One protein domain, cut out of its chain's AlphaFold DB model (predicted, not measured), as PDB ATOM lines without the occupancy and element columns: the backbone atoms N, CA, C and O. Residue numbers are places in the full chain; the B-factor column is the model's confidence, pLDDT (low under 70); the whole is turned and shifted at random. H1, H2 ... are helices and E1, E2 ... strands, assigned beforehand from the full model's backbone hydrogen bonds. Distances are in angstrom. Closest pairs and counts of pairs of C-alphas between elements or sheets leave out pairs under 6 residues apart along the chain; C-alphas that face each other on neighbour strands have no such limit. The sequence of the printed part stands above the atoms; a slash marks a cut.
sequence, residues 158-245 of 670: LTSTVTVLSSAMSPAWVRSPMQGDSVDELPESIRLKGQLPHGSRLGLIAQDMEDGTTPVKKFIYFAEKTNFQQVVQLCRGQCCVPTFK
ATOM      1  N   LEU A 158      37.194  88.626  10.501       48.62
ATOM      2  CA  LEU A 158      37.362  88.444   9.060       48.62
ATOM      3  C   LEU A 158      36.013  88.560   8.357       48.62
ATOM      4  O   LEU A 158      35.024  88.057   8.889       48.62
ATOM      5  N   THR A 159      35.979  89.154   7.163       42.78
ATOM      6  CA  THR A 159      34.807  89.126   6.284       42.78
ATOM      7  C   THR A 159      35.103  88.383   4.980       42.78
ATOM      8  O   THR A 159      36.136  88.603   4.359       42.78
ATOM      9  N   SER A 160      34.210  87.492   4.541       47.84
ATOM     10  CA  SER A 160      34.305  86.828   3.229       47.84
ATOM     11  C   SER A 160      32.990  86.956   2.476       47.84
ATOM     12  O   SER A 160      31.943  86.707   3.067       47.84
ATOM     13  N   THR A 161      33.033  87.290   1.185       45.88
ATOM     14  CA  THR A 161      31.827  87.427   0.345       45.88
ATOM     15  C   THR A 161      31.747  86.291  -0.673       45.88
ATOM     16  O   THR A 161      32.743  85.976  -1.327       45.88
ATOM     17  N   VAL A 162      30.568  85.681  -0.806       53.75
ATOM     18  CA  VAL A 162      30.247  84.676  -1.831       53.75
ATOM     19  C   VAL A 162      28.888  85.001  -2.432       53.75
ATOM     20  O   VAL A 162      27.948  85.237  -1.683       53.75
ATOM     21  N   THR A 163      28.773  84.982  -3.756       52.12
ATOM     22  CA  THR A 163      27.486  85.113  -4.454       52.12
ATOM     23  C   THR A 163      27.008  83.732  -4.875       52.12
ATOM     24  O   THR A 163      27.782  82.963  -5.445       52.12
ATOM     25  N   VAL A 164      25.751  83.410  -4.578       51.88
ATOM     26  CA  VAL A 164      25.119  82.141  -4.962       51.88
ATOM     27  C   VAL A 164      23.909  82.441  -5.842       51.88
ATOM     28  O   VAL A 164      23.159  83.365  -5.544       51.88
ATOM     29  N   LEU A 165      23.731  81.679  -6.922       44.03
ATOM     30  CA  LEU A 165      22.519  81.715  -7.746       44.03
ATOM     31  C   LEU A 165      21.418  80.930  -7.022       44.03
ATOM     32  O   LEU A 165      21.538  79.719  -6.834       44.03
ATOM     33  N   SER A 166      20.381  81.630  -6.571       47.25
ATOM     34  CA  SER A 166      19.242  81.083  -5.841       47.25
ATOM     35  C   SER A 166      18.062  80.922  -6.792       47.25
ATOM     36  O   SER A 166      17.227  81.808  -6.930       47.25
ATOM     37  N   SER A 167      17.951  79.766  -7.448       42.97
ATOM     38  CA  SER A 167      16.701  79.421  -8.139       42.97
ATOM     39  C   SER A 167      15.687  78.723  -7.221       42.97
ATOM     40  O   SER A 167      14.618  78.352  -7.691       42.97
ATOM     41  N   ALA A 168      16.000  78.493  -5.933       46.72
ATOM     42  CA  ALA A 168      15.131  77.702  -5.048       46.72
ATOM     43  C   ALA A 168      15.281  77.931  -3.525       46.72
ATOM     44  O   ALA A 168      14.740  77.144  -2.750       46.72
ATOM     45  N   MET A 169      16.012  78.945  -3.042       51.69
ATOM     46  CA  MET A 169      16.359  79.019  -1.614       51.69
ATOM     47  C   MET A 169      15.952  80.340  -0.941       51.69
ATOM     48  O   MET A 169      16.643  81.346  -1.051       51.69
ATOM     49  N   SER A 170      14.859  80.306  -0.165       58.53
ATOM     50  CA  SER A 170      14.405  81.414   0.699       58.53
ATOM     51  C   SER A 170      15.428  81.741   1.800       58.53
ATOM     52  O   SER A 170      15.848  80.811   2.489       58.53
ATOM     53  N   PRO A 171      15.754  83.017   2.100       59.22
ATOM     54  CA  PRO A 171      16.723  83.418   3.138       59.22
ATOM     55  C   PRO A 171      16.524  82.795   4.536       59.22
ATOM     56  O   PRO A 171      17.423  82.847   5.379       59.22
ATOM     57  N   ALA A 172      15.360  82.194   4.803       61.50
ATOM     58  CA  ALA A 172      15.067  81.420   6.005       61.50
ATOM     59  C   ALA A 172      16.059  80.267   6.264       61.50
ATOM     60  O   ALA A 172      16.357  79.991   7.428       61.50
ATOM     61  N   TRP A 173      16.637  79.647   5.225       65.62
ATOM     62  CA  TRP A 173      17.598  78.545   5.394       65.62
ATOM     63  C   TRP A 173      18.905  78.988   6.068       65.62
ATOM     64  O   TRP A 173      19.578  78.166   6.675       65.62
ATOM     65  N   VAL A 174      19.254  80.280   6.030       60.19
ATOM     66  CA  VAL A 174      20.446  80.810   6.719       60.19
ATOM     67  C   VAL A 174      20.223  80.870   8.228       60.19
ATOM     68  O   VAL A 174      21.170  80.725   8.993       60.19
ATOM     69  N   ARG A 175      18.978  81.063   8.683       57.22
ATOM     70  CA  ARG A 175      18.668  81.255  10.109       57.22
ATOM     71  C   ARG A 175      18.688  79.951  10.906       57.22
ATOM     72  O   ARG A 175      19.019  79.992  12.087       57.22
ATOM     73  N   SER A 176      18.362  78.815  10.285       55.62
ATOM     74  CA  SER A 176      18.235  77.529  10.994       55.62
ATOM     75  C   SER A 176      19.581  76.915  11.429       55.62
ATOM     76  O   SER A 176      19.694  76.544  12.596       55.62
ATOM     77  N   PRO A 177      20.639  76.890  10.590       55.38
ATOM     78  CA  PRO A 177      21.977  76.429  10.982       55.38
ATOM     79  C   PRO A 177      22.723  77.405  11.902       55.38
ATOM     80  O   PRO A 177      23.812  77.101  12.367       55.38
ATOM     81  N   MET A 178      22.192  78.613  12.132       52.88
ATOM     82  CA  MET A 178      22.775  79.571  13.082       52.88
ATOM     83  C   MET A 178      22.291  79.342  14.524       52.88
ATOM     84  O   MET A 178      22.861  79.929  15.442       52.88
ATOM     85  N   GLN A 179      21.235  78.542  14.735       55.88
ATOM     86  CA  GLN A 179      20.668  78.261  16.064       55.88
ATOM     87  C   GLN A 179      21.146  76.937  16.675       55.88
ATOM     88  O   GLN A 179      21.162  76.817  17.898       55.88
ATOM     89  N   GLY A 180      21.558  75.968  15.857       54.81
ATOM     90  CA  GLY A 180      22.350  74.817  16.294       54.81
ATOM     91  C   GLY A 180      23.762  74.987  15.753       54.81
ATOM     92  O   GLY A 180      23.895  75.318  14.585       54.81
ATOM     93  N   ASP A 181      24.802  74.792  16.561       56.81
ATOM     94  CA  ASP A 181      26.227  75.039  16.244       56.81
ATOM     95  C   ASP A 181      26.819  74.223  15.055       56.81
ATOM     96  O   ASP A 181      28.032  74.045  14.942       56.81
ATOM     97  N   SER A 182      25.999  73.717  14.133       70.38
ATOM     98  CA  SER A 182      26.389  72.855  13.018       70.38
ATOM     99  C   SER A 182      26.810  73.669  11.788       70.38
ATOM    100  O   SER A 182      26.123  73.753  10.771       70.38
ATOM    101  N   VAL A 183      27.996  74.283  11.861       73.38
ATOM    102  CA  VAL A 183      28.646  74.963  10.718       73.38
ATOM    103  C   VAL A 183      28.835  74.013   9.518       73.38
ATOM    104  O   VAL A 183      28.876  74.458   8.366       73.38
ATOM    105  N   ASP A 184      28.898  72.708   9.782       77.38
ATOM    106  CA  ASP A 184      29.052  71.649   8.783       77.38
ATOM    107  C   ASP A 184      27.787  71.405   7.943       77.38
ATOM    108  O   ASP A 184      27.877  70.817   6.867       77.38
ATOM    109  N   GLU A 185      26.623  71.912   8.359       80.44
ATOM    110  CA  GLU A 185      25.366  71.806   7.601       80.44
ATOM    111  C   GLU A 185      25.200  72.897   6.534       80.44
ATOM    112  O   GLU A 185      24.279  72.840   5.719       80.44
ATOM    113  N   LEU A 186      26.106  73.880   6.469       83.00
ATOM    114  CA  LEU A 186      26.027  74.941   5.463       83.00
ATOM    115  C   LEU A 186      26.196  74.384   4.037       83.00
ATOM    116  O   LEU A 186      27.033  73.492   3.831       83.00
ATOM    117  N   PRO A 187      25.486  74.936   3.030       82.50
ATOM    118  CA  PRO A 187      25.666  74.571   1.627       82.50
ATOM    119  C   PRO A 187      27.125  74.678   1.191       82.50
ATOM    120  O   PRO A 187      27.855  75.560   1.650       82.50
ATOM    121  N   GLU A 188      27.549  73.821   0.264       80.62
ATOM    122  CA  GLU A 188      28.959  73.712  -0.131       80.62
ATOM    123  C   GLU A 188      29.562  75.040  -0.627       80.62
ATOM    124  O   GLU A 188      30.732  75.343  -0.384       80.62
ATOM    125  N   SER A 189      28.752  75.877  -1.277       79.12
ATOM    126  CA  SER A 189      29.140  77.213  -1.744       79.12
ATOM    127  C   SER A 189      29.507  78.167  -0.596       79.12
ATOM    128  O   SER A 189      30.365  79.041  -0.743       79.12
ATOM    129  N   ILE A 190      28.903  77.992   0.581       80.50
ATOM    130  CA  ILE A 190      29.018  78.903   1.728       80.50
ATOM    131  C   ILE A 190      29.807  78.270   2.882       80.50
ATOM    132  O   ILE A 190      30.355  78.995   3.717       80.50
ATOM    133  N   ARG A 191      29.999  76.951   2.871       87.69
ATOM    134  CA  ARG A 191      30.860  76.233   3.812       87.69
ATOM    135  C   ARG A 191      32.307  76.750   3.778       87.69
ATOM    136  O   ARG A 191      32.787  77.300   2.777       87.69
ATOM    137  N   LEU A 192      32.999  76.621   4.907       88.06
ATOM    138  CA  LEU A 192      34.439  76.864   5.000       88.06
ATOM    139  C   LEU A 192      35.203  75.722   4.305       88.06
ATOM    140  O   LEU A 192      34.689  74.615   4.169       88.06
ATOM    141  N   LYS A 193      36.428  75.985   3.836       87.94
ATOM    142  CA  LYS A 193      37.288  74.954   3.217       87.94
ATOM    143  C   LYS A 193      37.854  73.955   4.232       87.94
ATOM    144  O   LYS A 193      38.315  72.894   3.831       87.94
ATOM    145  N   GLY A 194      37.835  74.298   5.516       87.69
ATOM    146  CA  GLY A 194      38.311  73.457   6.608       87.69
ATOM    147  C   GLY A 194      37.508  73.698   7.879       87.69
ATOM    148  O   GLY A 194      36.637  74.570   7.914       87.69
ATOM    149  N   GLN A 195      37.815  72.924   8.919       86.62
ATOM    150  CA  GLN A 195      37.160  73.061  10.215       86.62
ATOM    151  C   GLN A 195      37.515  74.389  10.875       86.62
ATOM    152  O   GLN A 195      38.655  74.863  10.824       86.62
ATOM    153  N   LEU A 196      36.511  74.992  11.502       85.94
ATOM    154  CA  LEU A 196      36.686  76.232  12.229       85.94
ATOM    155  C   LEU A 196      37.521  75.964  13.503       85.94
ATOM    156  O   LEU A 196      37.198  75.027  14.234       85.94
ATOM    157  N   PRO A 197      38.580  76.747  13.800       87.38
ATOM    158  CA  PRO A 197      39.408  76.516  14.985       87.38
ATOM    159  C   PRO A 197      38.590  76.528  16.280       87.38
ATOM    160  O   PRO A 197      37.662  77.331  16.412       87.38
ATOM    161  N   HIS A 198      38.965  75.684  17.244       85.94
ATOM    162  CA  HIS A 198      38.219  75.498  18.491       85.94
ATOM    163  C   HIS A 198      37.871  76.837  19.169       85.94
ATOM    164  O   HIS A 198      38.719  77.712  19.339       85.94
ATOM    165  N   GLY A 199      36.601  77.000  19.552       85.12
ATOM    166  CA  GLY A 199      36.084  78.197  20.228       85.12
ATOM    167  C   GLY A 199      35.810  79.402  19.320       85.12
ATOM    168  O   GLY A 199      35.243  80.394  19.780       85.12
ATOM    169  N   SER A 200      36.178  79.336  18.040       85.88
ATOM    170  CA  SER A 200      35.845  80.377  17.065       85.88
ATOM    171  C   SER A 200      34.356  80.332  16.706       85.88
ATOM    172  O   SER A 200      33.709  79.294  16.821       85.88
ATOM    173  N   ARG A 201      33.796  81.459  16.257       85.12
ATOM    174  CA  ARG A 201      32.378  81.587  15.879       85.12
ATOM    175  C   ARG A 201      32.241  82.058  14.437       85.12
ATOM    176  O   ARG A 201      33.021  82.896  13.985       85.12
ATOM    177  N   LEU A 202      31.229  81.561  13.734       84.25
ATOM    178  CA  LEU A 202      30.864  81.997  12.387       84.25
ATOM    179  C   LEU A 202      29.539  82.762  12.444       84.25
ATOM    180  O   LEU A 202      28.581  82.280  13.030       84.25
ATOM    181  N   GLY A 203      29.485  83.941  11.832       83.25
ATOM    182  CA  GLY A 203      28.267  84.706  11.569       83.25
ATOM    183  C   GLY A 203      28.017  84.818  10.068       83.25
ATOM    184  O   GLY A 203      28.969  84.925   9.297       83.25
ATOM    185  N   LEU A 204      26.757  84.819   9.641       81.19
ATOM    186  CA  LEU A 204      26.380  84.949   8.232       81.19
ATOM    187  C   LEU A 204      25.370  86.083   8.054       81.19
ATOM    188  O   LEU A 204      24.437  86.226   8.837       81.19
ATOM    189  N   ILE A 205      25.549  86.878   7.002       78.81
ATOM    190  CA  ILE A 205      24.552  87.835   6.516       78.81
ATOM    191  C   ILE A 205      24.305  87.506   5.052       78.81
ATOM    192  O   ILE A 205      25.203  87.680   4.232       78.81
ATOM    193  N   ALA A 206      23.107  87.034   4.734       79.69
ATOM    194  CA  ALA A 206      22.650  86.848   3.367       79.69
ATOM    195  C   ALA A 206      21.696  87.983   2.999       79.69
ATOM    196  O   ALA A 206      20.832  88.345   3.800       79.69
ATOM    197  N   GLN A 207      21.875  88.546   1.812       78.56
ATOM    198  CA  GLN A 207      20.963  89.521   1.236       78.56
ATOM    199  C   GLN A 207      20.394  88.914  -0.033       78.56
ATOM    200  O   GLN A 207      21.162  88.463  -0.874       78.56
ATOM    201  N   ASP A 208      19.072  88.865  -0.132       78.94
ATOM    202  CA  ASP A 208      18.408  88.425  -1.351       78.94
ATOM    203  C   ASP A 208      18.384  89.585  -2.342       78.94
ATOM    204  O   ASP A 208      18.076  90.718  -1.958       78.94
ATOM    205  N   MET A 209      18.763  89.320  -3.583       74.75
ATOM    206  CA  MET A 209      18.715  90.291  -4.667       74.75
ATOM    207  C   MET A 209      17.555  89.916  -5.587       74.75
ATOM    208  O   MET A 209      17.272  88.741  -5.809       74.75
ATOM    209  N   GLU A 210      16.884  90.920  -6.148       75.12
ATOM    210  CA  GLU A 210      15.726  90.723  -7.036       75.12
ATOM    211  C   GLU A 210      16.072  89.943  -8.319       75.12
ATOM    212  O   GLU A 210      15.187  89.411  -8.982       75.12
ATOM    213  N   ASP A 211      17.361  89.828  -8.649       76.12
ATOM    214  CA  ASP A 211      17.887  89.057  -9.781       76.12
ATOM    215  C   ASP A 211      18.051  87.552  -9.489       76.12
ATOM    216  O   ASP A 211      18.588  86.809 -10.314       76.12
ATOM    217  N   GLY A 212      17.603  87.091  -8.316       78.38
ATOM    218  CA  GLY A 212      17.723  85.700  -7.884       78.38
ATOM    219  C   GLY A 212      19.127  85.326  -7.405       78.38
ATOM    220  O   GLY A 212      19.421  84.144  -7.224       78.38
ATOM    221  N   THR A 213      20.025  86.290  -7.198       78.12
ATOM    222  CA  THR A 213      21.309  86.047  -6.535       78.12
ATOM    223  C   THR A 213      21.231  86.357  -5.044       78.12
ATOM    224  O   THR A 213      20.532  87.257  -4.595       78.12
ATOM    225  N   THR A 214      21.989  85.617  -4.238       78.19
ATOM    226  CA  THR A 214      22.065  85.855  -2.794       78.19
ATOM    227  C   THR A 214      23.526  86.051  -2.385       78.19
ATOM    228  O   THR A 214      24.232  85.073  -2.107       78.19
ATOM    229  N   PRO A 215      24.054  87.290  -2.373       79.19
ATOM    230  CA  PRO A 215      25.338  87.586  -1.758       79.19
ATOM    231  C   PRO A 215      25.315  87.270  -0.258       79.19
ATOM    232  O   PRO A 215      24.498  87.779   0.511       79.19
ATOM    233  N   VAL A 216      26.277  86.456   0.170       79.81
ATOM    234  CA  VAL A 216      26.469  86.046   1.560       79.81
ATOM    235  C   VAL A 216      27.802  86.563   2.079       79.81
ATOM    236  O   VAL A 216      28.867  86.270   1.530       79.81
ATOM    237  N   LYS A 217      27.745  87.319   3.176       81.81
ATOM    238  CA  LYS A 217      28.896  87.808   3.937       81.81
ATOM    239  C   LYS A 217      29.103  86.941   5.175       81.81
ATOM    240  O   LYS A 217      28.230  86.862   6.034       81.81
ATOM    241  N   LYS A 218      30.277  86.321   5.272       84.12
ATOM    242  CA  LYS A 218      30.712  85.480   6.392       84.12
ATOM    243  C   LYS A 218      31.572  86.301   7.341       84.12
ATOM    244  O   LYS A 218      32.517  86.933   6.882       84.12
ATOM    245  N   PHE A 219      31.276  86.260   8.632       82.25
ATOM    246  CA  PHE A 219      32.038  86.894   9.702       82.25
ATOM    247  C   PHE A 219      32.656  85.807  10.566       82.25
ATOM    248  O   PHE A 219      31.933  85.086  11.244       82.25
ATOM    249  N   ILE A 220      33.978  85.673  10.539       83.75
ATOM    250  CA  ILE A 220      34.669  84.677  11.363       83.75
ATOM    251  C   ILE A 220      35.310  85.387  12.550       83.75
ATOM    252  O   ILE A 220      36.103  86.314  12.368       83.75
ATOM    253  N   TYR A 221      34.949  84.951  13.754       81.56
ATOM    254  CA  TYR A 221      35.492  85.424  15.021       81.56
ATOM    255  C   TYR A 221      36.413  84.349  15.581       81.56
ATOM    256  O   TYR A 221      35.935  83.295  15.994       81.56
ATOM    257  N   PHE A 222      37.717  84.603  15.608       84.50
ATOM    258  CA  PHE A 222      38.674  83.654  16.173       84.50
ATOM    259  C   PHE A 222      38.810  83.851  17.685       84.50
ATOM    260  O   PHE A 222      38.994  84.980  18.149       84.50
ATOM    261  N   ALA A 223      38.718  82.758  18.450       81.88
ATOM    262  CA  ALA A 223      38.942  82.788  19.899       81.88
ATOM    263  C   ALA A 223      40.410  83.073  20.251       81.88
ATOM    264  O   ALA A 223      40.695  83.728  21.253       81.88
ATOM    265  N   GLU A 224      41.329  82.624  19.398       85.25
ATOM    266  CA  GLU A 224      42.769  82.785  19.557       85.25
ATOM    267  C   GLU A 224      43.381  83.559  18.383       85.25
ATOM    268  O   GLU A 224      42.744  83.813  17.358       85.25
ATOM    269  N   LYS A 225      44.639  83.979  18.536       80.06
ATOM    270  CA  LYS A 225      45.361  84.701  17.487       80.06
ATOM    271  C   LYS A 225      45.740  83.736  16.359       80.06
ATOM    272  O   LYS A 225      46.694  82.977  16.487       80.06
ATOM    273  N   THR A 226      45.039  83.831  15.235       77.25
ATOM    274  CA  THR A 226      45.249  82.965  14.063       77.25
ATOM    275  C   THR A 226      46.165  83.612  13.017       77.25
ATOM    276  O   THR A 226      46.129  84.828  12.810       77.25
ATOM    277  N   ASN A 227      46.985  82.810  12.328       81.56
ATOM    278  CA  ASN A 227      47.824  83.282  11.222       81.56
ATOM    279  C   ASN A 227      46.961  83.645   9.998       81.56
ATOM    280  O   ASN A 227      46.117  82.858   9.576       81.56
ATOM    281  N   PHE A 228      47.214  84.804   9.383       76.44
ATOM    282  CA  PHE A 228      46.489  85.283   8.201       76.44
ATOM    283  C   PHE A 228      46.416  84.259   7.055       76.44
ATOM    284  O   PHE A 228      45.355  84.097   6.460       76.44
ATOM    285  N   GLN A 229      47.498  83.527   6.768       81.31
ATOM    286  CA  GLN A 229      47.498  82.519   5.701       81.31
ATOM    287  C   GLN A 229      46.538  81.361   6.000       81.31
ATOM    288  O   GLN A 229      45.805  80.937   5.110       81.31
ATOM    289  N   GLN A 230      46.472  80.911   7.257       80.06
ATOM    290  CA  GLN A 230      45.514  79.886   7.691       80.06
ATOM    291  C   GLN A 230      44.073  80.397   7.566       80.06
ATOM    292  O   GLN A 230      43.184  79.673   7.127       80.06
ATOM    293  N   VAL A 231      43.846  81.675   7.885       80.12
ATOM    294  CA  VAL A 231      42.528  82.308   7.760       80.12
ATOM    295  C   VAL A 231      42.077  82.400   6.299       80.12
ATOM    296  O   VAL A 231      40.938  82.066   5.987       80.12
ATOM    297  N   VAL A 232      42.961  82.800   5.383       79.31
ATOM    298  CA  VAL A 232      42.650  82.846   3.943       79.31
ATOM    299  C   VAL A 232      42.371  81.445   3.393       79.31
ATOM    300  O   VAL A 232      41.452  81.276   2.593       79.31
ATOM    301  N   GLN A 233      43.106  80.429   3.857       84.62
ATOM    302  CA  GLN A 233      42.890  79.034   3.463       84.62
ATOM    303  C   GLN A 233      41.545  78.472   3.942       84.62
ATOM    304  O   GLN A 233      40.998  77.602   3.270       84.62
ATOM    305  N   LEU A 234      40.977  78.986   5.039       84.31
ATOM    306  CA  LEU A 234      39.656  78.585   5.540       84.31
ATOM    307  C   LEU A 234      38.495  79.118   4.679       84.31
ATOM    308  O   LEU A 234      37.413  78.529   4.677       84.31
ATOM    309  N   CYS A 235      38.679  80.212   3.937       82.94
ATOM    310  CA  CYS A 235      37.586  80.874   3.225       82.94
ATOM    311  C   CYS A 235      37.376  80.352   1.792       82.94
ATOM    312  O   CYS A 235      38.304  80.200   0.995       82.94
ATOM    313  N   ARG A 236      36.103  80.141   1.432       78.44
ATOM    314  CA  ARG A 236      35.630  80.127   0.037       78.44
ATOM    315  C   ARG A 236      35.122  81.533  -0.301       78.44
ATOM    316  O   ARG A 236      34.257  82.022   0.430       78.44
ATOM    317  N   GLY A 237      35.651  82.149  -1.362       79.19
ATOM    318  CA  GLY A 237      35.302  83.504  -1.816       79.19
ATOM    319  C   GLY A 237      36.408  84.544  -1.615       79.19
ATOM    320  O   GLY A 237      37.547  84.209  -1.284       79.19
ATOM    321  N   GLN A 238      36.067  85.819  -1.825       74.19
ATOM    322  CA  GLN A 238      36.993  86.929  -1.594       74.19
ATOM    323  C   GLN A 238      37.101  87.203  -0.092       74.19
ATOM    324  O   GLN A 238      36.105  87.526   0.557       74.19
ATOM    325  N   CYS A 239      38.313  87.067   0.442       74.25
ATOM    326  CA  CYS A 239      38.628  87.262   1.851       74.25
ATOM    327  C   CYS A 239      39.101  88.698   2.111       74.25
ATOM    328  O   CYS A 239      40.008  89.198   1.445       74.25
ATOM    329  N   CYS A 240      38.509  89.341   3.112       66.56
ATOM    330  CA  CYS A 240      38.821  90.693   3.542       66.56
ATOM    331  C   CYS A 240      39.143  90.682   5.041       66.56
ATOM    332  O   CYS A 240      38.328  90.268   5.868       66.56
ATOM    333  N   VAL A 241      40.319  91.187   5.418       62.97
ATOM    334  CA  VAL A 241      40.622  91.475   6.826       62.97
ATOM    335  C   VAL A 241      40.224  92.916   7.118       62.97
ATOM    336  O   VAL A 241      40.844  93.833   6.573       62.97
ATOM    337  N   PRO A 242      39.221  93.168   7.975       55.06
ATOM    338  CA  PRO A 242      39.009  94.495   8.520       55.06
ATOM    339  C   PRO A 242      40.263  94.931   9.284       55.06
ATOM    340  O   PRO A 242      40.527  94.513  10.409       55.06
ATOM    341  N   THR A 243      41.052  95.810   8.669       47.84
ATOM    342  CA  THR A 243      42.113  96.532   9.371       47.84
ATOM    343  C   THR A 243      41.471  97.477  10.382       47.84
ATOM    344  O   THR A 243      41.099  98.609  10.056       47.84
ATOM    345  N   PHE A 244      41.327  97.021  11.626       47.09
ATOM    346  CA  PHE A 244      40.955  97.882  12.740       47.09
ATOM    347  C   PHE A 244      42.129  98.808  13.043       47.09
ATOM    348  O   PHE A 244      43.015  98.497  13.837       47.09
ATOM    349  N   LYS A 245      42.165  99.968  12.382       43.84
ATOM    350  CA  LYS A 245      43.095 101.026  12.773       43.84
ATOM    351  C   LYS A 245      42.717 101.452  14.190       43.84
ATOM    352  O   LYS A 245      41.577 101.859  14.432       43.84
TER     353      LYS A 245
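AT A GLANCE: This is residues 158 to 245 of the 670 residues of the protein "Hypothetical protein" of Symbiodinium necroappetens (UniProt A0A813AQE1). A twisted wall of four antiparallel strands is covered on one face by the short helix H2, which lies toward the E1 and E4 side, and by the long winding link of residues 176 to 200. The tiny helix H1 grazes the sheet near the end of E2, and residues 241 to 245 trail off beyond E4. The 88 printed residues hold two named helices and four named strands, in the order E1, H1, E2, E3, H2, E4; the sheet's order is E2, E3, E1, E4. The class is mixed, helices and strands, with under half of the residues in named elements. The whole is compact, with a radius of gyration of the C-alphas of 13.2 A and spans of 38 by 28 by 21 A.

HOW THE PARTS SIT: In the sheet, inner strand E3, residues 213 to 221, and edge strand E2, residues 201 to 206, form a hairpin, antiparallel at 160 degrees, with N 203 and O 219 within hydrogen-bond range at 2.8 A. E1, residues 158 to 165, is the other antiparallel neighbour of E3, at 158 degrees, with N 160 and O 218 2.9 A apart. E4, residues 238 to 240, is the other edge strand, antiparallel to E1 at 155 degrees, with N 240 and O 159 2.8 A apart. From edge to edge the strands' lines turn by 60 degrees. H2, residues 228 to 234, is on the sheet at a height of 9.3 A, only just over E1: 4 of its C-alphas fall on E1 and 2 on E4. It only just runs along the strands, at 28 degrees to E1 on the local plane. Its closest C-alphas to E4 are those of Val 232 and Cys 239, 6.3 A apart. E3, H2 and E4 make a split strand-helix-strand unit, two strands running the same way with E1 between them, and its crossover is right-handed. H1, residues 172 to 175, only grazes the sheet; its closest C-alphas to E2 are those of Val 174 and Ala 206, 7.2 A apart. H1 and H2 are apart. Every O i to N i+4 pair in H2 is within hydrogen-bond range, while H1 is too short for such a pair.

IN THESE COORDINATES: E1 begins at C-alpha 158, at (37.362, 88.444, 9.060), and is 23.4 A long. E3 is 25.8 A long, E2 16.7 A, H2 9.9 A, E4 6.6 A and H1 5.5 A. E4 ends at C-alpha 240, at (38.821, 90.693, 3.542).

THE WHOLE: The C-alphas of Ala 168 and Lys 245 are the two farthest apart, at 40.5 A. The printed part has no cut. The link from H1 to E2, 25 residues, is long, and that from H2 to E4 is tight. The mean pLDDT of the printed part is 71.6; residues 158 to 181 and 240 to 245 are under 70.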